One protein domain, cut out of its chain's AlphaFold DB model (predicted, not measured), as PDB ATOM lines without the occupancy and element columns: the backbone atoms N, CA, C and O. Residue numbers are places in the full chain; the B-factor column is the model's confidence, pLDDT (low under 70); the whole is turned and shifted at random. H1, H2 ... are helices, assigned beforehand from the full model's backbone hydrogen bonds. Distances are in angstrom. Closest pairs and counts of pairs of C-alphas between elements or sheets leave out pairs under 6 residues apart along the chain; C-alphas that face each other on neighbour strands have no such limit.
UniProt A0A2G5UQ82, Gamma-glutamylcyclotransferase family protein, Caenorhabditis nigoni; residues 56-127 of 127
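Overview. This is residues 56 to 127 of the 127 residues of the protein "Gamma-glutamylcyclotransferase family protein" of Caenorhabditis nigoni (UniProt A0A2G5UQ82). A loose, open ring of chain, in which H1, the long stretch of residues 62 to 81, H2 and H3 follow one another, leads into a long straight helix, H4; residues 117 to 127, of which 117 to 126 belong to H4, stick out from the rest as an arm. H3 lies where the arm starts, and the ring nearly closes where H1 comes near H3. The printed part has 72 residues with four named helices, H1, H2, H3 and H4 in that order, and no named strand; its class is all helix. The whole is loose, with a radius of gyration of the C-alphas of 16.1 A, and flat, though only just, spanning 51 by 26 by 13 A.

Along the chain. Find C-alpha 107 at (-13.982, 42.813, 3.000); from there H4, residues 107 to 126, runs 29.1 A to C-alpha 126 at (8.146, 27.226, 13.585). Before it look for H3, residues 97 to 102, 8.4 A from first to last C-alpha. Further back is H2, residues 82 to 91, 14.0 A long. Near the beginning of the printed part, C-alpha 58 at (-26.167, 49.905, 12.894) opens H1, residues 58 to 61, 5.2 A long.

Arrangement. Start at Leu 109, the one residue with which H4 touches H3: its C-alpha and that of Tyr 98 are the closest of the two helices, 7.2 A apart. They only just touch, with 3 pairs of C-alphas within 8 A, and form a helical hairpin, running opposite ways at a steep tilt of 42 degrees. From H3 go to H2, which also only just touches it, with 3 pairs within 8 A; the closest C-alphas are those of Met 89 and Leu 97, 6.8 A apart, and the lines stand about perpendicular, at 82 degrees. Then look at Leu 58 and Ile 101, the closest C-alphas of H1 and H3, 7.0 A apart: these helices are close but not clearly touching. H1 is apart from H2 and from H4, and H2 is apart from H4. In H2, H3 and H4 each O i to N i+4 pair is within hydrogen-bond range; H1, with 4 residues, is too short for such a pair.

Size, cuts and confidence. The two C-alphas farthest apart are those of Thr 67 and Ala 127, 52.7 A. Without residues 117 to 127, which stand free, the body of 61 residues spans 38 by 27 by 14 A. The link from H1 to H2, 20 residues, is long; those from H2 to H3 and from H3 to H4 are tight. The printed part has no cut and ends at the chain's last residue. Its mean pLDDT is 77.9; residues 85 to 96 and residue 127 are under 70.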
ATOM      1  N   ALA A  56     -25.692  48.162   7.706       87.06
ATOM      2  CA  ALA A  56     -26.902  48.926   7.387       87.06
ATOM      3  C   ALA A  56     -27.886  49.043   8.569       87.06
ATOM      4  O   ALA A  56     -28.609  50.031   8.689       87.06
ATOM      5  N   ASP A  57     -27.891  48.055   9.461       87.81
ATOM      6  CA  ASP A  57     -28.709  48.002  10.669       87.81
ATOM      7  C   ASP A  57     -28.071  48.715  11.872       87.81
ATOM      8  O   ASP A  57     -28.709  48.789  12.922       87.81
ATOM      9  N   LEU A  58     -26.859  49.281  11.759       86.50
ATOM     10  CA  LEU A  58     -26.167  49.905  12.894       86.50
ATOM     11  C   LEU A  58     -27.019  51.011  13.522       86.50
ATOM     12  O   LEU A  58     -27.179  51.060  14.736       86.50
ATOM     13  N   LEU A  59     -27.619  51.876  12.701       84.06
ATOM     14  CA  LEU A  59     -28.468  52.966  13.192       84.06
ATOM     15  C   LEU A  59     -29.768  52.459  13.828       84.06
ATOM     16  O   LEU A  59     -30.236  53.052  14.794       84.06
ATOM     17  N   ALA A  60     -30.338  51.367  13.308       85.31
ATOM     18  CA  ALA A  60     -31.562  50.768  13.841       85.31
ATOM     19  C   ALA A  60     -31.318  49.992  15.145       85.31
ATOM     20  O   ALA A  60     -32.205  49.903  15.989       85.31
ATOM     21  N   THR A  61     -30.119  49.430  15.302       81.94
ATOM     22  CA  THR A  61     -29.685  48.682  16.492       81.94
ATOM     23  C   THR A  61     -29.008  49.569  17.541       81.94
ATOM     24  O   THR A  61     -28.811  49.144  18.681       81.94
ATOM     25  N   SER A  62     -28.675  50.813  17.186       79.88
ATOM     26  CA  SER A  62     -28.137  51.811  18.108       79.88
ATOM     27  C   SER A  62     -29.188  52.236  19.128       79.88
ATOM     28  O   SER A  62     -30.358  52.423  18.803       79.88
ATOM     29  N   SER A  63     -28.763  52.439  20.375       71.56
ATOM     30  CA  SER A  63     -29.674  52.740  21.484       71.56
ATOM     31  C   SER A  63     -30.381  54.088  21.325       71.56
ATOM     32  O   SER A  63     -31.553  54.215  21.668       71.56
ATOM     33  N   VAL A  64     -29.652  55.116  20.875       82.62
ATOM     34  CA  VAL A  64     -30.137  56.500  20.832       82.62
ATOM     35  C   VAL A  64     -29.303  57.341  19.863       82.62
ATOM     36  O   VAL A  64     -28.081  57.204  19.809       82.62
ATOM     37  N   MET A  65     -29.953  58.239  19.116       87.00
ATOM     38  CA  MET A  65     -29.259  59.302  18.384       87.00
ATOM     39  C   MET A  65     -28.897  60.433  19.347       87.00
ATOM     40  O   MET A  65     -29.767  60.983  20.021       87.00
ATOM     41  N   LEU A  66     -27.614  60.782  19.405       88.31
ATOM     42  CA  LEU A  66     -27.091  61.797  20.317       88.31
ATOM     43  C   LEU A  66     -26.890  63.136  19.599       88.31
ATOM     44  O   LEU A  66     -26.446  63.171  18.453       88.31
ATOM     45  N   THR A  67     -27.181  64.238  20.293       91.25
ATOM     46  CA  THR A  67     -26.770  65.595  19.880       91.25
ATOM     47  C   THR A  67     -25.386  65.935  20.401       91.25
ATOM     48  O   THR A  67     -24.604  66.565  19.701       91.25
ATOM     49  N   THR A  68     -25.079  65.489  21.618       90.88
ATOM     50  CA  THR A  68     -23.788  65.646  22.281       90.88
ATOM     51  C   THR A  68     -23.325  64.299  22.806       90.88
ATOM     52  O   THR A  68     -24.103  63.515  23.355       90.88
ATOM     53  N   TYR A  69     -22.040  64.017  22.628       91.38
ATOM     54  CA  TYR A  69     -21.418  62.822  23.175       91.38
ATOM     55  C   TYR A  69     -20.796  63.125  24.541       91.38
ATOM     56  O   TYR A  69     -20.115  64.132  24.717       91.38
ATOM     57  N   SER A  70     -21.001  62.227  25.506       91.06
ATOM     58  CA  SER A  70     -20.291  62.228  26.782       91.06
ATOM     59  C   SER A  70     -20.004  60.792  27.182       91.06
ATOM     60  O   SER A  70     -20.927  60.004  27.334       91.06
ATOM     61  N   SER A  71     -18.734  60.454  27.402       89.62
ATOM     62  CA  SER A  71     -18.329  59.103  27.819       89.62
ATOM     63  C   SER A  71     -19.072  58.634  29.083       89.62
ATOM     64  O   SER A  71     -19.540  57.503  29.163       89.62
ATOM     65  N   LEU A  72     -19.265  59.536  30.049       90.06
ATOM     66  CA  LEU A  72     -20.008  59.279  31.291       90.06
ATOM     67  C   LEU A  72     -21.492  59.670  31.174       90.06
ATOM     68  O   LEU A  72     -22.141  60.005  32.165       90.06
ATOM     69  N   GLY A  73     -22.019  59.688  29.950       85.00
ATOM     70  CA  GLY A  73     -23.390  60.058  29.647       85.00
ATOM     71  C   GLY A  73     -24.424  59.020  30.102       85.00
ATOM     72  O   GLY A  73     -24.092  57.906  30.517       85.00
ATOM     73  N   PRO A  74     -25.721  59.347  29.970       82.31
ATOM     74  CA  PRO A  74     -26.825  58.515  30.457       82.31
ATOM     75  C   PRO A  74     -26.986  57.181  29.708       82.31
ATOM     76  O   PRO A  74     -27.755  56.331  30.143       82.31
ATOM     77  N   HIS A  75     -26.263  56.973  28.600       82.50
ATOM     78  CA  HIS A  75     -26.252  55.702  27.869       82.50
ATOM     79  C   HIS A  75     -25.487  54.586  28.598       82.50
ATOM     80  O   HIS A  75     -25.587  53.434  28.183       82.50
ATOM     81  N   GLY A  76     -24.713  54.898  29.649       82.81
ATOM     82  CA  GLY A  76     -24.004  53.896  30.456       82.81
ATOM     83  C   GLY A  76     -22.899  53.143  29.703       82.81
ATOM     84  O   GLY A  76     -22.500  52.059  30.114       82.81
ATOM     85  N   ARG A  77     -22.417  53.708  28.589       82.69
ATOM     86  CA  ARG A  77     -21.366  53.130  27.732       82.69
ATOM     87  C   ARG A  77     -20.135  54.022  27.779       82.69
ATOM     88  O   ARG A  77     -20.054  54.984  27.023       82.69
ATOM     89  N   VAL A  78     -19.230  53.720  28.701       87.94
ATOM     90  CA  VAL A  78     -17.999  54.490  28.898       87.94
ATOM     91  C   VAL A  78     -17.029  54.199  27.758       87.94
ATOM     92  O   VAL A  78     -16.918  53.061  27.305       87.94
ATOM     93  N   TYR A  79     -16.333  55.234  27.293       86.12
ATOM     94  CA  TYR A  79     -15.257  55.089  26.322       86.12
ATOM     95  C   TYR A  79     -14.182  54.128  26.841       86.12
ATOM     96  O   TYR A  79     -13.684  54.290  27.956       86.12
ATOM     97  N   VAL A  80     -13.806  53.163  26.005       83.44
ATOM     98  CA  VAL A  80     -12.716  52.221  26.270       83.44
ATOM     99  C   VAL A  80     -11.508  52.621  25.427       83.44
ATOM    100  O   VAL A  80     -11.605  52.788  24.205       83.44
ATOM    101  N   ASP A  81     -10.355  52.766  26.077       80.06
ATOM    102  CA  ASP A  81      -9.127  53.198  25.417       80.06
ATOM    103  C   ASP A  81      -8.682  52.256  24.296       80.06
ATOM    104  O   ASP A  81      -8.850  51.037  24.357       80.06
ATOM    105  N   LYS A  82      -8.043  52.836  23.271       72.75
ATOM    106  CA  LYS A  82      -7.618  52.127  22.052       72.75
ATOM    107  C   LYS A  82      -6.748  50.904  22.342       72.75
ATOM    108  O   LYS A  82      -6.885  49.920  21.636       72.75
ATOM    109  N   TYR A  83      -5.873  50.939  23.348       71.81
ATOM    110  CA  TYR A  83      -4.995  49.805  23.662       71.81
ATOM    111  C   TYR A  83      -5.747  48.638  24.318       71.81
ATOM    112  O   TYR A  83      -5.426  47.484  24.050       71.81
ATOM    113  N   LEU A  84      -6.771  48.930  25.130       71.25
ATOM    114  CA  LEU A  84      -7.657  47.913  25.699       71.25
ATOM    115  C   LEU A  84      -8.546  47.326  24.605       71.25
ATOM    116  O   LEU A  84      -8.582  46.108  24.453       71.25
ATOM    117  N   ARG A  85      -9.131  48.191  23.763       66.69
ATOM    118  CA  ARG A  85      -9.876  47.769  22.571       66.69
ATOM    119  C   ARG A  85      -9.017  46.912  21.650       66.69
ATOM    120  O   ARG A  85      -9.447  45.849  21.249       66.69
ATOM    121  N   ALA A  86      -7.792  47.331  21.337       63.19
ATOM    122  CA  ALA A  86      -6.889  46.597  20.451       63.19
ATOM    123  C   ALA A  86      -6.531  45.215  21.006       63.19
ATOM    124  O   ALA A  86      -6.429  44.263  20.239       63.19
ATOM    125  N   LYS A  87      -6.378  45.088  22.327       62.25
ATOM    126  CA  LYS A  87      -6.165  43.792  22.969       62.25
ATOM    127  C   LYS A  87      -7.387  42.882  22.803       62.25
ATOM    128  O   LYS A  87      -7.228  41.755  22.350       62.25
ATOM    129  N   GLU A  88      -8.589  43.398  23.059       59.25
ATOM    130  CA  GLU A  88      -9.846  42.682  22.795       59.25
ATOM    131  C   GLU A  88     -10.005  42.339  21.301       59.25
ATOM    132  O   GLU A  88     -10.433  41.246  20.964       59.25
ATOM    133  N   MET A  89      -9.573  43.217  20.391       57.84
ATOM    134  CA  MET A  89      -9.630  43.017  18.935       57.84
ATOM    135  C   MET A  89      -8.669  41.931  18.429       57.84
ATOM    136  O   MET A  89      -8.973  41.260  17.444       57.84
ATOM    137  N   VAL A  90      -7.494  41.779  19.054       54.69
ATOM    138  CA  VAL A  90      -6.545  40.703  18.724       54.69
ATOM    139  C   VAL A  90      -7.023  39.377  19.303       54.69
ATOM    140  O   VAL A  90      -6.833  38.344  18.666       54.69
ATOM    141  N   GLU A  91      -7.656  39.381  20.472       54.72
ATOM    142  CA  GLU A  91      -8.117  38.162  21.139       54.72
ATOM    143  C   GLU A  91      -9.472  37.668  20.592       54.72
ATOM    144  O   GLU A  91      -9.664  36.457  20.490       54.72
ATOM    145  N   ASP A  92     -10.358  38.561  20.138       55.00
ATOM    146  CA  ASP A  92     -11.736  38.227  19.771       55.00
ATOM    147  C   ASP A  92     -12.204  38.931  18.479       55.00
ATOM    148  O   ASP A  92     -12.759  40.032  18.471       55.00
ATOM    149  N   VAL A  93     -11.962  38.285  17.335       56.25
ATOM    150  CA  VAL A  93     -12.319  38.830  16.009       56.25
ATOM    151  C   VAL A  93     -13.804  38.630  15.677       56.25
ATOM    152  O   VAL A  93     -14.337  39.293  14.785       56.25
ATOM    153  N   GLU A  94     -14.488  37.737  16.397       55.41
ATOM    154  CA  GLU A  94     -15.925  37.495  16.239       55.41
ATOM    155  C   GLU A  94     -16.776  38.466  17.071       55.41
ATOM    156  O   GLU A  94     -17.923  38.707  16.705       55.41
ATOM    157  N   SER A  95     -16.222  39.081  18.126       58.12
ATOM    158  CA  SER A  95     -16.927  40.083  18.947       58.12
ATOM    159  C   SER A  95     -16.285  41.482  18.971       58.12
ATOM    160  O   SER A  95     -16.834  42.411  19.564       58.12
ATOM    161  N   GLY A  96     -15.143  41.669  18.303       66.69
ATOM    162  CA  GLY A  96     -14.398  42.926  18.320       66.69
ATOM    163  C   GLY A  96     -15.104  44.106  17.636       66.69
ATOM    164  O   GLY A  96     -15.979  43.954  16.786       66.69
ATOM    165  N   LEU A  97     -14.651  45.326  17.944       70.50
ATOM    166  CA  LEU A  97     -15.262  46.582  17.479       70.50
ATOM    167  C   LEU A  97     -15.502  46.658  15.960       70.50
ATOM    168  O   LEU A  97     -16.536  47.150  15.517       70.50
ATOM    169  N   TYR A  98     -14.552  46.187  15.144       71.75
ATOM    170  CA  TYR A  98     -14.739  46.186  13.693       71.75
ATOM    171  C   TYR A  98     -15.886  45.267  13.277       71.75
ATOM    172  O   TYR A  98     -16.633  45.642  12.382       71.75
ATOM    173  N   HIS A  99     -16.059  44.110  13.925       74.25
ATOM    174  CA  HIS A  99     -17.184  43.211  13.669       74.25
ATOM    175  C   HIS A  99     -18.514  43.895  13.996       74.25
ATOM    176  O   HIS A  99     -19.444  43.846  13.195       74.25
ATOM    177  N   GLU A 100     -18.595  44.605  15.125       76.19
ATOM    178  CA  GLU A 100     -19.809  45.329  15.519       76.19
ATOM    179  C   GLU A 100     -20.159  46.475  14.553       76.19
ATOM    180  O   GLU A 100     -21.333  46.685  14.225       76.19
ATOM    181  N   ILE A 101     -19.149  47.221  14.090       81.38
ATOM    182  CA  ILE A 101     -19.344  48.379  13.207       81.38
ATOM    183  C   ILE A 101     -19.580  47.937  11.764       81.38
ATOM    184  O   ILE A 101     -20.518  48.413  11.128       81.38
ATOM    185  N   LEU A 102     -18.729  47.065  11.227       82.06
ATOM    186  CA  LEU A 102     -18.690  46.715   9.805       82.06
ATOM    187  C   LEU A 102     -19.535  45.480   9.464       82.06
ATOM    188  O   LEU A 102     -19.973  45.349   8.322       82.06
ATOM    189  N   GLY A 103     -19.788  44.604  10.439       78.56
ATOM    190  CA  GLY A 103     -20.397  43.289  10.236       78.56
ATOM    191  C   GLY A 103     -19.390  42.220   9.778       78.56
ATOM    192  O   GLY A 103     -18.340  42.556   9.232       78.56
ATOM    193  N   PRO A 104     -19.699  40.923   9.962       76.00
ATOM    194  CA  PRO A 104     -18.781  39.811   9.675       76.00
ATOM    195  C   PRO A 104     -18.310  39.741   8.218       76.00
ATOM    196  O   PRO A 104     -17.180  39.338   7.952       76.00
ATOM    197  N   ASP A 105     -19.168  40.152   7.285       78.94
ATOM    198  CA  ASP A 105     -18.954  39.970   5.847       78.94
ATOM    199  C   ASP A 105     -18.192  41.137   5.192       78.94
ATOM    200  O   ASP A 105     -18.062  41.202   3.969       78.94
ATOM    201  N   HIS A 106     -17.699  42.100   5.979       81.44
ATOM    202  CA  HIS A 106     -17.000  43.251   5.422       81.44
ATOM    203  C   HIS A 106     -15.612  42.853   4.874       81.44
ATOM    204  O   HIS A 106     -14.817  42.266   5.615       81.44
ATOM    205  N   PRO A 107     -15.237  43.242   3.635       80.31
ATOM    206  CA  PRO A 107     -13.982  42.813   3.000       80.31
ATOM    207  C   PRO A 107     -12.726  43.064   3.846       80.31
ATOM    208  O   PRO A 107     -11.872  42.193   3.970       80.31
ATOM    209  N   PHE A 108     -12.654  44.225   4.509       79.06
ATOM    210  CA  PHE A 108     -11.549  44.567   5.414       79.06
ATOM    211  C   PHE A 108     -11.376  43.563   6.569       79.06
ATOM    212  O   PHE A 108     -10.257  43.179   6.900       79.06
ATOM    213  N   LEU A 109     -12.481  43.110   7.171       74.94
ATOM    214  CA  LEU A 109     -12.450  42.117   8.247       74.94
ATOM    215  C   LEU A 109     -12.062  40.737   7.729       74.94
ATOM    216  O   LEU A 109     -11.324  40.016   8.396       74.94
ATOM    217  N   MET A 110     -12.534  40.374   6.537       79.06
ATOM    218  CA  MET A 110     -12.146  39.122   5.897       79.06
ATOM    219  C   MET A 110     -10.636  39.085   5.627       79.06
ATOM    220  O   MET A 110      -9.986  38.095   5.959       79.06
ATOM    221  N   GLU A 111     -10.056  40.167   5.103       82.56
ATOM    222  CA  GLU A 111      -8.609  40.279   4.876       82.56
ATOM    223  C   GLU A 111      -7.798  40.219   6.178       82.56
ATOM    224  O   GLU A 111      -6.784  39.520   6.238       82.56
ATOM    225  N   LEU A 112      -8.247  40.905   7.235       77.69
ATOM    226  CA  LEU A 112      -7.622  40.830   8.561       77.69
ATOM    227  C   LEU A 112      -7.627  39.400   9.113       77.69
ATOM    228  O   LEU A 112      -6.605  38.917   9.603       77.69
ATOM    229  N   ASN A 113      -8.761  38.708   8.998       76.62
ATOM    230  CA  ASN A 113      -8.906  37.322   9.434       76.62
ATOM    231  C   ASN A 113      -7.994  36.363   8.660       76.62
ATOM    232  O   ASN A 113      -7.450  35.427   9.249       76.62
ATOM    233  N   LEU A 114      -7.821  36.578   7.354       82.00
ATOM    234  CA  LEU A 114      -6.914  35.779   6.528       82.00
ATOM    235  C   LEU A 114      -5.459  35.963   6.968       82.00
ATOM    236  O   LEU A 114      -4.799  34.969   7.261       82.00
ATOM    237  N   LYS A 115      -4.997  37.211   7.122       81.94
ATOM    238  CA  LYS A 115      -3.628  37.507   7.583       81.94
ATOM    239  C   LYS A 115      -3.332  36.894   8.947       81.94
ATOM    240  O   LYS A 115      -2.300  36.257   9.129       81.94
ATOM    241  N   LYS A 116      -4.267  37.014   9.891       78.50
ATOM    242  CA  LYS A 116      -4.106  36.431  11.228       78.50
ATOM    243  C   LYS A 116      -3.988  34.902  11.175       78.50
ATOM    244  O   LYS A 116      -3.149  34.324  11.860       78.50
ATOM    245  N   LYS A 117      -4.791  34.236  10.333       82.75
ATOM    246  CA  LYS A 117      -4.689  32.781  10.122       82.75
ATOM    247  C   LYS A 117      -3.341  32.379   9.527       82.75
ATOM    248  O   LYS A 117      -2.801  31.355   9.932       82.75
ATOM    249  N   GLU A 118      -2.809  33.160   8.590       86.50
ATOM    250  CA  GLU A 118      -1.485  32.930   7.999       86.50
ATOM    251  C   GLU A 118      -0.373  33.060   9.055       86.50
ATOM    252  O   GLU A 118       0.445  32.150   9.188       86.50
ATOM    253  N   GLU A 119      -0.399  34.112   9.877       84.88
ATOM    254  CA  GLU A 119       0.563  34.332  10.970       84.88
ATOM    255  C   GLU A 119       0.526  33.215  12.029       84.88
ATOM    256  O   GLU A 119       1.569  32.728  12.477       84.88
ATOM    257  N   GLU A 120      -0.670  32.759  12.417       85.44
ATOM    258  CA  GLU A 120      -0.831  31.629  13.339       85.44
ATOM    259  C   GLU A 120      -0.289  30.319  12.752       85.44
ATOM    260  O   GLU A 120       0.286  29.502  13.480       85.44
ATOM    261  N   LEU A 121      -0.469  30.100  11.444       85.19
ATOM    262  CA  LEU A 121       0.042  28.922  10.746       85.19
ATOM    263  C   LEU A 121       1.575  28.948  10.677       85.19
ATOM    264  O   LEU A 121       2.218  27.935  10.957       85.19
ATOM    265  N   GLU A 122       2.163  30.106  10.368       87.56
ATOM    266  CA  GLU A 122       3.614  30.297  10.360       87.56
ATOM    267  C   GLU A 122       4.223  30.072  11.747       87.56
ATOM    268  O   GLU A 122       5.218  29.351  11.865       87.56
ATOM    269  N   MET A 123       3.613  30.611  12.810       83.38
ATOM    270  CA  MET A 123       4.072  30.369  14.182       83.38
ATOM    271  C   MET A 123       4.002  28.888  14.563       83.38
ATOM    272  O   MET A 123       4.960  28.368  15.132       83.38
ATOM    273  N   LYS A 124       2.918  28.186  14.208       80.62
ATOM    274  CA  LYS A 124       2.780  26.739  14.457       80.62
ATOM    275  C   LYS A 124       3.764  25.897  13.650       80.62
ATOM    276  O   LYS A 124       4.146  24.832  14.108       80.62
ATOM    277  N   SER A 125       4.175  26.352  12.467       79.19
ATOM    278  CA  SER A 125       5.184  25.661  11.652       79.19
ATOM    279  C   SER A 125       6.621  25.842  12.160       79.19
ATOM    280  O   SER A 125       7.512  25.087  11.777       79.19
ATOM    281  N   ARG A 126       6.847  26.863  12.999       78.56
ATOM    282  CA  ARG A 126       8.146  27.226  13.585       78.56
ATOM    283  C   ARG A 126       8.346  26.708  15.016       78.56
ATOM    284  O   ARG A 126       9.454  26.858  15.531       78.56
ATOM    285  N   ALA A 127       7.305  26.159  15.641       62.38
ATOM    286  CA  ALA A 127       7.320  25.570  16.984       62.38
ATOM    287  C   ALA A 127       7.463  24.045  16.912       62.38
ATOM    288  O   ALA A 127       8.153  23.490  17.796       62.38
TER     289      ALA A 127